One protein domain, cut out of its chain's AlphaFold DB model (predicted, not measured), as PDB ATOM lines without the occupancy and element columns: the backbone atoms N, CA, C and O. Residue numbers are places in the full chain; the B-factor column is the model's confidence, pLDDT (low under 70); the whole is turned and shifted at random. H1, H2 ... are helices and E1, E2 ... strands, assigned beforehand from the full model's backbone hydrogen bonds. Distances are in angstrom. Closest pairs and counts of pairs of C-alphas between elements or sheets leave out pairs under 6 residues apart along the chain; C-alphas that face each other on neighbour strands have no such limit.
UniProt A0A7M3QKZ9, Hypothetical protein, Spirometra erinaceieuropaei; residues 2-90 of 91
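What this domain is: This is residues 2 to 90 of the 91 residues of the protein "Hypothetical protein" of Spirometra erinaceieuropaei (UniProt A0A7M3QKZ9). A long helical arm, residues 67 to 90, sticks out from a loose body made largely of loops, and most of this arm is H2. At the foot of the arm lies the small hairpin of E2 and E3; farther off, long loops tie in the short strand E1, and H1 lies apart from the other named elements, its residues 6 to 10 sticking out. The printed part has 89 residues with two named helices and three named strands, in the order H1, E1, E2, E3, H2; the one sheet has the order E2 - E3 and is antiparallel. The class is mixed, helices and strands, with under half of the residues in named elements. The whole is extended, with a radius of gyration of the C-alphas of 20.7 A and spans of 66 by 33 by 23 A, the arm making much of the length.

How they stand to each other: Begin at H1, residues 2 to 10, and go along the long link of 26 residues to E1, residues 37 to 39; the two are apart. E1 pairs with no named strand, but look beside it for two short antiparallel pairings: residues 24 to 25 with 37 to 38, and residues 38 to 39 with 42 to 43. A short link of 9 residues leads on to E2, residues 49 to 52, which is apart from E1. A tight link of 2 residues then turns into E3, residues 55 to 58, and E2 and E3 form a hairpin, antiparallel at 150 degrees. Here C-alphas 49 and 58 face each other at 4.4 A, and you will find N 50 and O 57 within hydrogen-bond range at 2.8 A, as are N 55 and O 52 at 2.9 A. A tight link of 4 residues leads to H2, residues 63 to 85, which is apart from H1, E1 and E2. In H2 every O i to N i+4 pair is within hydrogen-bond range; in H1 3 of 5 are.

Where its parts are: Find C-alpha 2 at (56.529, 49.658, -38.211), where H1 begins; it runs 13.4 A to C-alpha 10. E1 measures 6.8 A between its first and last C-alphas, E2 and E3 9.7 A each. Find C-alpha 63 at (31.231, 44.527, -33.106); from there H2 runs 32.8 A to C-alpha 85 at (18.025, 50.114, -3.563).

The domain as a whole: The C-alphas of Asp 41 and Gly 90 are the two farthest apart, 67.1 A. The outline is elongated, but only just. Residues 6 to 12 and 67 to 90 stand free; the body without them spans 35 by 27 by 22 A. The printed part has no cut, and the link from H1 to E1 is the long one. The mean pLDDT of the printed part is 77.0, and 21 residues are under 70, among them residues 27 to 33, 60 to 63 and 85 to 90.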
ATOM      1  N   ASN A   2      56.141  48.332 -38.701       64.56
ATOM      2  CA  ASN A   2      56.529  49.658 -38.211       64.56
ATOM      3  C   ASN A   2      55.402  50.489 -37.564       64.56
ATOM      4  O   ASN A   2      55.636  51.037 -36.498       64.56
ATOM      5  N   LEU A   3      54.197  50.543 -38.150       70.19
ATOM      6  CA  LEU A   3      53.085  51.325 -37.579       70.19
ATOM      7  C   LEU A   3      52.606  50.779 -36.219       70.19
ATOM      8  O   LEU A   3      52.394  51.525 -35.278       70.19
ATOM      9  N   PHE A   4      52.508  49.455 -36.084       68.88
ATOM     10  CA  PHE A   4      52.120  48.830 -34.816       68.88
ATOM     11  C   PHE A   4      53.232  48.958 -33.761       68.88
ATOM     12  O   PHE A   4      52.969  49.164 -32.582       68.88
ATOM     13  N   ALA A   5      54.494  48.873 -34.197       74.75
ATOM     14  CA  ALA A   5      55.647  49.015 -33.317       74.75
ATOM     15  C   ALA A   5      55.778  50.425 -32.721       74.75
ATOM     16  O   ALA A   5      56.150  50.541 -31.555       74.75
ATOM     17  N   SER A   6      55.451  51.482 -33.476       80.62
ATOM     18  CA  SER A   6      55.452  52.851 -32.943       80.62
ATOM     19  C   SER A   6      54.381  53.056 -31.878       80.62
ATOM     20  O   SER A   6      54.648  53.687 -30.858       80.62
ATOM     21  N   ASP A   7      53.200  52.471 -32.071       82.25
ATOM     22  CA  ASP A   7      52.089  52.626 -31.131       82.25
ATOM     23  C   ASP A   7      52.345  51.862 -29.827       82.25
ATOM     24  O   ASP A   7      52.013  52.344 -28.746       82.25
ATOM     25  N   CYS A   8      53.017  50.706 -29.885       82.19
ATOM     26  CA  CYS A   8      53.409  49.967 -28.683       82.19
ATOM     27  C   CYS A   8      54.275  50.794 -27.719       82.19
ATOM     28  O   CYS A   8      54.123  50.640 -26.506       82.19
ATOM     29  N   VAL A   9      55.106  51.715 -28.222       83.25
ATOM     30  CA  VAL A   9      55.890  52.639 -27.381       83.25
ATOM     31  C   VAL A   9      54.971  53.553 -26.568       83.25
ATOM     32  O   VAL A   9      55.219  53.770 -25.383       83.25
ATOM     33  N   HIS A  10      53.871  54.027 -27.159       86.94
ATOM     34  CA  HIS A  10      52.890  54.869 -26.471       86.94
ATOM     35  C   HIS A  10      52.169  54.118 -25.338       86.94
ATOM     36  O   HIS A  10      51.795  54.710 -24.328       86.94
ATOM     37  N   PHE A  11      51.990  52.803 -25.480       83.69
ATOM     38  CA  PHE A  11      51.375  51.953 -24.455       83.69
ATOM     39  C   PHE A  11      52.386  51.352 -23.465       83.69
ATOM     40  O   PHE A  11      51.995  50.564 -22.604       83.69
ATOM     41  N   GLY A  12      53.678  51.687 -23.575       87.94
ATOM     42  CA  GLY A  12      54.735  51.105 -22.739       87.94
ATOM     43  C   GLY A  12      54.954  49.604 -22.976       87.94
ATOM     44  O   GLY A  12      55.525  48.913 -22.133       87.94
ATOM     45  N   LEU A  13      54.491  49.079 -24.112       86.25
ATOM     46  CA  LEU A  13      54.621  47.673 -24.471       86.25
ATOM     47  C   LEU A  13      55.978  47.426 -25.138       86.25
ATOM     48  O   LEU A  13      56.319  48.047 -26.143       86.25
ATOM     49  N   THR A  14      56.736  46.467 -24.607       85.12
ATOM     50  CA  THR A  14      57.990  46.004 -25.220       85.12
ATOM     51  C   THR A  14      57.701  44.818 -26.140       85.12
ATOM     52  O   THR A  14      57.270  43.762 -25.677       85.12
ATOM     53  N   ILE A  15      57.939  44.975 -27.444       81.62
ATOM     54  CA  ILE A  15      57.766  43.895 -28.426       81.62
ATOM     55  C   ILE A  15      59.027  43.025 -28.442       81.62
ATOM     56  O   ILE A  15      60.118  43.517 -28.713       81.62
ATOM     57  N   ASN A  16      58.873  41.722 -28.205       83.94
ATOM     58  CA  ASN A  16      59.936  40.745 -28.435       83.94
ATOM     59  C   ASN A  16      59.812  40.186 -29.862       83.94
ATOM     60  O   ASN A  16      58.900  39.410 -30.148       83.94
ATOM     61  N   THR A  17      60.726  40.583 -30.745       77.56
ATOM     62  CA  THR A  17      60.760  40.133 -32.145       77.56
ATOM     63  C   THR A  17      61.164  38.672 -32.305       77.56
ATOM     64  O   THR A  17      60.688  38.029 -33.232       77.56
ATOM     65  N   ASP A  18      61.956  38.115 -31.388       81.12
ATOM     66  CA  ASP A  18      62.409  36.717 -31.452       81.12
ATOM     67  C   ASP A  18      61.262  35.726 -31.201       81.12
ATOM     68  O   ASP A  18      61.283  34.593 -31.678       81.12
ATOM     69  N   LYS A  19      60.232  36.151 -30.459       78.62
ATOM     70  CA  LYS A  19      59.002  35.375 -30.229       78.62
ATOM     71  C   LYS A  19      57.911  35.646 -31.261       78.62
ATOM     72  O   LYS A  19      56.832  35.058 -31.174       78.62
ATOM     73  N   MET A  20      58.141  36.564 -32.193       73.38
ATOM     74  CA  MET A  20      57.107  36.980 -33.120       73.38
ATOM     75  C   MET A  20      56.999  35.992 -34.281       73.38
ATOM     76  O   MET A  20      57.928  35.821 -35.064       73.38
ATOM     77  N   VAL A  21      55.824  35.381 -34.422       75.06
ATOM     78  CA  VAL A  21      55.476  34.572 -35.591       75.06
ATOM     79  C   VAL A  21      54.611  35.415 -36.515       75.06
ATOM     80  O   VAL A  21      53.527  35.859 -36.135       75.06
ATOM     81  N   THR A  22      55.093  35.641 -37.733       70.25
ATOM     82  CA  THR A  22      54.337  36.360 -38.759       70.25
ATOM     83  C   THR A  22      53.347  35.402 -39.407       70.25
ATOM     84  O   THR A  22      53.743  34.459 -40.086       70.25
ATOM     85  N   ALA A  23      52.055  35.651 -39.208       73.69
ATOM     86  CA  ALA A  23      51.005  34.965 -39.945       73.69
ATOM     87  C   ALA A  23      50.656  35.768 -41.204       73.69
ATOM     88  O   ALA A  23      50.447  36.982 -41.144       73.69
ATOM     89  N   HIS A  24      50.577  35.094 -42.349       71.12
ATOM     90  CA  HIS A  24      50.148  35.718 -43.595       71.12
ATOM     91  C   HIS A  24      48.651  35.485 -43.778       71.12
ATOM     92  O   HIS A  24      48.202  34.364 -44.006       71.12
ATOM     93  N   GLN A  25      47.867  36.557 -43.668       67.56
ATOM     94  CA  GLN A  25      46.437  36.520 -43.941       67.56
ATOM     95  C   GLN A  25      46.177  36.997 -45.369       67.56
ATOM     96  O   GLN A  25      46.622  38.074 -45.772       67.56
ATOM     97  N   ARG A  26      45.436  36.203 -46.147       72.50
ATOM     98  CA  ARG A  26      45.007  36.627 -47.484       72.50
ATOM     99  C   ARG A  26      43.934  37.724 -47.356       72.50
ATOM    100  O   ARG A  26      43.027  37.553 -46.538       72.50
ATOM    101  N   PRO A  27      43.990  38.812 -48.150       62.72
ATOM    102  CA  PRO A  27      42.959  39.848 -48.128       62.72
ATOM    103  C   PRO A  27      41.580  39.238 -48.399       62.72
ATOM    104  O   PRO A  27      41.397  38.558 -49.412       62.72
ATOM    105  N   SER A  28      40.622  39.448 -47.495       65.06
ATOM    106  CA  SER A  28      39.243  38.999 -47.690       65.06
ATOM    107  C   SER A  28      38.457  40.060 -48.451       65.06
ATOM    108  O   SER A  28      38.406  41.213 -48.035       65.06
ATOM    109  N   THR A  29      37.828  39.670 -49.556       61.59
ATOM    110  CA  THR A  29      37.069  40.574 -50.436       61.59
ATOM    111  C   THR A  29      35.608  40.763 -50.019       61.59
ATOM    112  O   THR A  29      34.900  41.517 -50.678       61.59
ATOM    113  N   ALA A  30      35.138  40.088 -48.964       64.31
ATOM    114  CA  ALA A  30      33.774  40.226 -48.459       64.31
ATOM    115  C   ALA A  30      33.749  40.334 -46.929       64.31
ATOM    116  O   ALA A  30      34.577  39.731 -46.237       64.31
ATOM    117  N   GLU A  31      32.775  41.085 -46.414       61.78
ATOM    118  CA  GLU A  31      32.473  41.156 -44.985       61.78
ATOM    119  C   GLU A  31      32.140  39.752 -44.464       61.78
ATOM    120  O   GLU A  31      31.324  39.038 -45.047       61.78
ATOM    121  N   ASN A  32      32.776  39.342 -43.365       62.12
ATOM    122  CA  ASN A  32      32.597  38.028 -42.728       62.12
ATOM    123  C   ASN A  32      33.114  36.814 -43.523       62.12
ATOM    124  O   ASN A  32      32.792  35.672 -43.185       62.12
ATOM    125  N   CYS A  33      33.953  37.003 -44.547       69.69
ATOM    126  CA  CYS A  33      34.678  35.869 -45.114       69.69
ATOM    127  C   CYS A  33      35.598  35.245 -44.058       69.69
ATOM    128  O   CYS A  33      36.365  35.937 -43.390       69.69
ATOM    129  N   ALA A  34      35.549  33.915 -43.954       71.75
ATOM    130  CA  ALA A  34      36.424  33.152 -43.078       71.75
ATOM    131  C   ALA A  34      37.896  33.526 -43.345       71.75
ATOM    132  O   ALA A  34      38.369  33.328 -44.470       71.75
ATOM    133  N   PRO A  35      38.636  34.045 -42.347       72.38
ATOM    134  CA  PRO A  35      40.052  34.316 -42.529       72.38
ATOM    135  C   PRO A  35      40.785  33.010 -42.849       72.38
ATOM    136  O   PRO A  35      40.605  31.998 -42.166       72.38
ATOM    137  N   ARG A  36      41.596  33.043 -43.911       79.69
ATOM    138  CA  ARG A  36      42.556  31.991 -44.260       79.69
ATOM    139  C   ARG A  36      43.915  32.428 -43.741       79.69
ATOM    140  O   ARG A  36      44.525  33.340 -44.302       79.69
ATOM    141  N   ILE A  37      44.320  31.828 -42.627       81.88
ATOM    142  CA  ILE A  37      45.559  32.142 -41.916       81.88
ATOM    143  C   ILE A  37      46.482  30.938 -42.057       81.88
ATOM    144  O   ILE A  37      46.091  29.823 -41.704       81.88
ATOM    145  N   SER A  38      47.695  31.163 -42.556       84.50
ATOM    146  CA  SER A  38      48.753  30.155 -42.562       84.50
ATOM    147  C   SER A  38      49.867  30.511 -41.580       84.50
ATOM    148  O   SER A  38      50.232  31.678 -41.410       84.50
ATOM    149  N   VAL A  39      50.406  29.480 -40.934       81.62
ATOM    150  CA  VAL A  39      51.607  29.544 -40.095       81.62
ATOM    151  C   VAL A  39      52.568  28.484 -40.613       81.62
ATOM    152  O   VAL A  39      52.197  27.313 -40.657       81.62
ATOM    153  N   ASN A  40      53.780  28.877 -41.015       86.00
ATOM    154  CA  ASN A  40      54.779  27.966 -41.599       86.00
ATOM    155  C   ASN A  40      54.177  27.082 -42.711       86.00
ATOM    156  O   ASN A  40      54.245  25.856 -42.647       86.00
ATOM    157  N   ASP A  41      53.471  27.710 -43.657       81.62
ATOM    158  CA  ASP A  41      52.760  27.064 -44.775       81.62
ATOM    159  C   ASP A  41      51.628  26.093 -44.392       81.62
ATOM    160  O   ASP A  41      50.980  25.508 -45.258       81.62
ATOM    161  N   THR A  42      51.310  25.975 -43.102       85.75
ATOM    162  CA  THR A  42      50.188  25.172 -42.609       85.75
ATOM    163  C   THR A  42      48.964  26.058 -42.406       85.75
ATOM    164  O   THR A  42      49.000  27.012 -41.627       85.75
ATOM    165  N   GLU A  43      47.866  25.754 -43.100       87.31
ATOM    166  CA  GLU A  43      46.600  26.483 -42.961       87.31
ATOM    167  C   GLU A  43      45.889  26.092 -41.657       87.31
ATOM    168  O   GLU A  43      45.653  24.912 -41.378       87.31
ATOM    169  N   LEU A  44      45.546  27.090 -40.841       84.94
ATOM    170  CA  LEU A  44      44.826  26.877 -39.591       84.94
ATOM    171  C   LEU A  44      43.348  26.594 -39.865       84.94
ATOM    172  O   LEU A  44      42.700  27.266 -40.669       84.94
ATOM    173  N   LYS A  45      42.785  25.616 -39.145       83.69
ATOM    174  CA  LYS A  45      41.345  25.354 -39.190       83.69
ATOM    175  C   LYS A  45      40.601  26.488 -38.509       83.69
ATOM    176  O   LYS A  45      40.917  26.875 -37.387       83.69
ATOM    177  N   ASN A  46      39.575  26.974 -39.187       78.25
ATOM    178  CA  ASN A  46      38.730  28.021 -38.658       78.25
ATOM    179  C   ASN A  46      37.581  27.399 -37.847       78.25
ATOM    180  O   ASN A  46      37.012  26.385 -38.260       78.25
ATOM    181  N   VAL A  47      37.250  28.003 -36.711       81.12
ATOM    182  CA  VAL A  47      36.214  27.534 -35.781       81.12
ATOM    183  C   VAL A  47      35.075  28.540 -35.722       81.12
ATOM    184  O   VAL A  47      35.289  29.744 -35.839       81.12
ATOM    185  N   ASP A  48      33.847  28.053 -35.563       78.56
ATOM    186  CA  ASP A  48      32.667  28.928 -35.563       78.56
ATOM    187  C   ASP A  48      32.508  29.691 -34.249       78.56
ATOM    188  O   ASP A  48      32.074  30.842 -34.263       78.56
ATOM    189  N   ASN A  49      32.921  29.074 -33.138       81.12
ATOM    190  CA  ASN A  49      32.920  29.649 -31.800       81.12
ATOM    191  C   ASN A  49      34.247  29.329 -31.098       81.12
ATOM    192  O   ASN A  49      34.674  28.174 -31.060       81.12
ATOM    193  N   PHE A  50      34.886  30.346 -30.523       80.81
ATOM    194  CA  PHE A  50      36.130  30.247 -29.769       80.81
ATOM    195  C   PHE A  50      35.917  30.759 -28.345       80.81
ATOM    196  O   PHE A  50      35.602  31.929 -28.140       80.81
ATOM    197  N   ASN A  51      36.090  29.893 -27.347       82.00
ATOM    198  CA  ASN A  51      35.996  30.304 -25.950       82.00
ATOM    199  C   ASN A  51      37.336  30.867 -25.476       82.00
ATOM    200  O   ASN A  51      38.331  30.148 -25.411       82.00
ATOM    201  N   TYR A  52      37.343  32.142 -25.097       79.69
ATOM    202  CA  TYR A  52      38.503  32.825 -24.544       79.69
ATOM    203  C   TYR A  52      38.136  33.559 -23.258       79.69
ATOM    204  O   TYR A  52      37.226  34.386 -23.251       79.69
ATOM    205  N   LEU A  53      38.846  33.250 -22.167       79.69
ATOM    206  CA  LEU A  53      38.692  33.897 -20.855       79.69
ATOM    207  C   LEU A  53      37.225  34.025 -20.390       79.69
ATOM    208  O   LEU A  53      36.810  35.055 -19.867       79.69
ATOM    209  N   GLY A  54      36.423  32.980 -20.614       74.75
ATOM    210  CA  GLY A  54      35.010  32.949 -20.215       74.75
ATOM    211  C   GLY A  54      34.044  33.678 -21.158       74.75
ATOM    212  O   GLY A  54      32.855  33.724 -20.870       74.75
ATOM    213  N   SER A  55      34.517  34.214 -22.286       69.44
ATOM    214  CA  SER A  55      33.679  34.761 -23.361       69.44
ATOM    215  C   SER A  55      33.724  33.869 -24.602       69.44
ATOM    216  O   SER A  55      34.773  33.321 -24.938       69.44
ATOM    217  N   THR A  56      32.604  33.753 -25.316       79.12
ATOM    218  CA  THR A  56      32.540  33.056 -26.608       79.12
ATOM    219  C   THR A  56      32.685  34.066 -27.743       79.12
ATOM    220  O   THR A  56      31.817  34.910 -27.949       79.12
ATOM    221  N   MET A  57      33.789  33.987 -28.484       74.12
ATOM    222  CA  MET A  57      34.001  34.728 -29.723       74.12
ATOM    223  C   MET A  57      33.455  33.927 -30.909       74.12
ATOM    224  O   MET A  57      33.991  32.871 -31.230       74.12
ATOM    225  N   SER A  58      32.404  34.415 -31.567       74.44
ATOM    226  CA  SER A  58      31.911  33.834 -32.819       74.44
ATOM    227  C   SER A  58      32.654  34.399 -34.031       74.44
ATOM    228  O   SER A  58      33.088  35.551 -34.037       74.44
ATOM    229  N   ARG A  59      32.759  33.600 -35.094       70.50
ATOM    230  CA  ARG A  59      33.323  34.015 -36.387       70.50
ATOM    231  C   ARG A  59      32.604  35.216 -37.009       70.50
ATOM    232  O   ARG A  59      33.235  35.996 -37.712       70.50
ATOM    233  N   CYS A  60      31.306  35.359 -36.753       68.25
ATOM    234  CA  CYS A  60      30.457  36.391 -37.350       68.25
ATOM    235  C   CYS A  60      30.173  37.555 -36.390       68.25
ATOM    236  O   CYS A  60      29.103  38.157 -36.467       68.25
ATOM    237  N   ILE A  61      31.078  37.858 -35.450       63.06
ATOM    238  CA  ILE A  61      30.869  38.984 -34.534       63.06
ATOM    239  C   ILE A  61      30.851  40.291 -35.329       63.06
ATOM    240  O   ILE A  61      31.892  40.827 -35.713       63.06
ATOM    241  N   ARG A  62      29.651  40.850 -35.509       66.50
ATOM    242  CA  ARG A  62      29.494  42.291 -35.678       66.50
ATOM    243  C   ARG A  62      29.817  42.918 -34.333       66.50
ATOM    244  O   ARG A  62      29.195  42.592 -33.324       66.50
ATOM    245  N   ILE A  63      30.817  43.795 -34.312       65.81
ATOM    246  CA  ILE A  63      31.231  44.527 -33.106       65.81
ATOM    247  C   ILE A  63      30.012  45.192 -32.446       65.81
ATOM    248  O   ILE A  63      29.881  45.136 -31.225       65.81
ATOM    249  N   ASP A  64      29.083  45.705 -33.256       72.81
ATOM    250  CA  ASP A  64      27.808  46.276 -32.814       72.81
ATOM    251  C   ASP A  64      26.991  45.321 -31.938       72.81
ATOM    252  O   ASP A  64      26.494  45.734 -30.895       72.81
ATOM    253  N   ASP A  65      26.887  44.041 -32.308       75.25
ATOM    254  CA  ASP A  65      26.060  43.066 -31.589       75.25
ATOM    255  C   ASP A  65      26.668  42.735 -30.216       75.25
ATOM    256  O   ASP A  65      25.956  42.613 -29.218       75.25
ATOM    257  N   VAL A  66      28.001  42.656 -30.128       74.00
ATOM    258  CA  VAL A  66      28.706  42.459 -28.848       74.00
ATOM    259  C   VAL A  66      28.590  43.694 -27.959       74.00
ATOM    260  O   VAL A  66      28.391  43.559 -26.748       74.00
ATOM    261  N   VAL A  67      28.699  44.892 -28.537       78.25
ATOM    262  CA  VAL A  67      28.519  46.153 -27.807       78.25
ATOM    263  C   VAL A  67      27.080  46.267 -27.301       78.25
ATOM    264  O   VAL A  67      26.881  46.511 -26.111       78.25
ATOM    265  N   ALA A  68      26.087  45.996 -28.149       82.19
ATOM    266  CA  ALA A  68      24.673  46.005 -27.786       82.19
ATOM    267  C   ALA A  68      24.364  44.999 -26.667       82.19
ATOM    268  O   ALA A  68      23.712  45.352 -25.687       82.19
ATOM    269  N   HIS A  69      24.896  43.777 -26.753       82.81
ATOM    270  CA  HIS A  69      24.730  42.762 -25.712       82.81
ATOM    271  C   HIS A  69      25.345  43.188 -24.366       82.81
ATOM    272  O   HIS A  69      24.750  42.975 -23.308       82.81
ATOM    273  N   ARG A  70      26.525  43.825 -24.376       86.12
ATOM    274  CA  ARG A  70      27.151  44.355 -23.151       86.12
ATOM    275  C   ARG A  70      26.338  45.495 -22.540       86.12
ATOM    276  O   ARG A  70      26.154  45.496 -21.325       86.12
ATOM    277  N   ILE A  71      25.839  46.418 -23.366       90.69
ATOM    278  CA  ILE A  71      24.963  47.510 -22.918       90.69
ATOM    279  C   ILE A  71      23.694  46.929 -22.295       90.69
ATOM    280  O   ILE A  71      23.354  47.298 -21.177       90.69
ATOM    281  N   PHE A  72      23.051  45.963 -22.955       92.50
ATOM    282  CA  PHE A  72      21.848  45.309 -22.440       92.50
ATOM    283  C   PHE A  72      22.067  44.683 -21.055       92.50
ATOM    284  O   PHE A  72      21.285  44.922 -20.137       92.50
ATOM    285  N   ASN A  73      23.153  43.926 -20.872       90.69
ATOM    286  CA  ASN A  73      23.452  43.299 -19.582       90.69
ATOM    287  C   ASN A  73      23.775  44.325 -18.489       90.69
ATOM    288  O   ASN A  73      23.364  44.141 -17.343       90.69
ATOM    289  N   ALA A  74      24.490  45.401 -18.832       91.69
ATOM    290  CA  ALA A  74      24.777  46.486 -17.898       91.69
ATOM    291  C   ALA A  74      23.491  47.207 -17.467       91.69
ATOM    292  O   ALA A  74      23.282  47.393 -16.269       91.69
ATOM    293  N   SER A  75      22.605  47.531 -18.416       93.12
ATOM    294  CA  SER A  75      21.295  48.122 -18.128       93.12
ATOM    295  C   SER A  75      20.449  47.206 -17.249       93.12
ATOM    296  O   SER A  75      19.934  47.650 -16.234       93.12
ATOM    297  N   GLN A  76      20.389  45.905 -17.544       93.81
ATOM    298  CA  GLN A  76      19.633  44.958 -16.720       93.81
ATOM    299  C   GLN A  76      20.172  44.867 -15.282       93.81
ATOM    300  O   GLN A  76      19.400  44.783 -14.325       93.81
ATOM    301  N   ALA A  77      21.496  44.847 -15.107       91.88
ATOM    302  CA  ALA A  77      22.103  44.845 -13.779       91.88
ATOM    303  C   ALA A  77      21.798  46.145 -13.019       91.88
ATOM    304  O   ALA A  77      21.546  46.102 -11.814       91.88
ATOM    305  N   PHE A  78      21.776  47.277 -13.725       86.62
ATOM    306  CA  PHE A  78      21.397  48.569 -13.168       86.62
ATOM    307  C   PHE A  78      19.916  48.619 -12.772       86.62
ATOM    308  O   PHE A  78      19.625  49.014 -11.651       86.62
ATOM    309  N   ASP A  79      18.998  48.133 -13.609       88.31
ATOM    310  CA  ASP A  79      17.566  48.053 -13.283       88.31
ATOM    311  C   ASP A  79      17.330  47.183 -12.038       88.31
ATOM    312  O   ASP A  79      16.573  47.536 -11.135       88.31
ATOM    313  N   ARG A  80      18.037  46.048 -11.933       88.50
ATOM    314  CA  ARG A  80      17.996  45.193 -10.735       88.50
ATOM    315  C   ARG A  80      18.496  45.917  -9.492       88.50
ATOM    316  O   ARG A  80      17.891  45.786  -8.429       88.50
ATOM    317  N   LEU A  81      19.593  46.662  -9.622       83.50
ATOM    318  CA  LEU A  81      20.103  47.495  -8.541       83.50
ATOM    319  C   LEU A  81      19.068  48.555  -8.160       83.50
ATOM    320  O   LEU A  81      18.820  48.738  -6.969       83.50
ATOM    321  N   GLN A  82      18.428  49.190  -9.146       80.44
ATOM    322  CA  GLN A  82      17.445  50.234  -8.915       80.44
ATOM    323  C   GLN A  82      16.268  49.710  -8.085       80.44
ATOM    324  O   GLN A  82      15.981  50.255  -7.019       80.44
ATOM    325  N   ASN A  83      15.692  48.585  -8.508       71.44
ATOM    326  CA  ASN A  83      14.603  47.911  -7.801       71.44
ATOM    327  C   ASN A  83      15.005  47.480  -6.376       71.44
ATOM    328  O   ASN A  83      14.180  47.466  -5.471       71.44
ATOM    329  N   SER A  84      16.273  47.117  -6.146       74.44
ATOM    330  CA  SER A  84      16.734  46.702  -4.809       74.44
ATOM    331  C   SER A  84      17.058  47.858  -3.859       74.44
ATOM    332  O   SER A  84      16.939  47.696  -2.648       74.44
ATOM    333  N   VAL A  85      17.507  49.004  -4.379       66.44
ATOM    334  CA  VAL A  85      18.025  50.114  -3.563       66.44
ATOM    335  C   VAL A  85      16.965  51.186  -3.345       66.44
ATOM    336  O   VAL A  85      16.858  51.710  -2.238       66.44
ATOM    337  N   TRP A  86      16.181  51.509  -4.376       63.91
ATOM    338  CA  TRP A  86      15.256  52.643  -4.342       63.91
ATOM    339  C   TRP A  86      13.829  52.206  -4.005       63.91
ATOM    340  O   TRP A  86      13.251  52.747  -3.064       63.91
ATOM    341  N   ASP A  87      13.310  51.153  -4.644       60.94
ATOM    342  CA  ASP A  87      11.936  50.689  -4.383       60.94
ATOM    343  C   ASP A  87      11.783  50.034  -2.996       60.94
ATOM    344  O   ASP A  87      10.733  50.143  -2.363       60.94
ATOM    345  N   CYS A  88      12.836  49.403  -2.459       59.66
ATOM    346  CA  CYS A  88      12.825  48.867  -1.089       59.66
ATOM    347  C   CYS A  88      12.831  49.953  -0.005       59.66
ATOM    348  O   CYS A  88      12.395  49.687   1.116       59.66
ATOM    349  N   HIS A  89      13.329  51.154  -0.313       59.59
ATOM    350  CA  HIS A  89      13.367  52.268   0.634       59.59
ATOM    351  C   HIS A  89      12.147  53.197   0.545       59.59
ATOM    352  O   HIS A  89      12.038  54.105   1.369       59.59
ATOM    353  N   GLY A  90      11.204  52.930  -0.368       56.56
ATOM    354  CA  GLY A  90       9.930  53.648  -0.453       56.56
ATOM    355  C   GLY A  90      10.068  55.127  -0.824       56.56
ATOM    356  O   GLY A  90       9.325  55.948  -0.284       56.56
TER     357      GLY A  90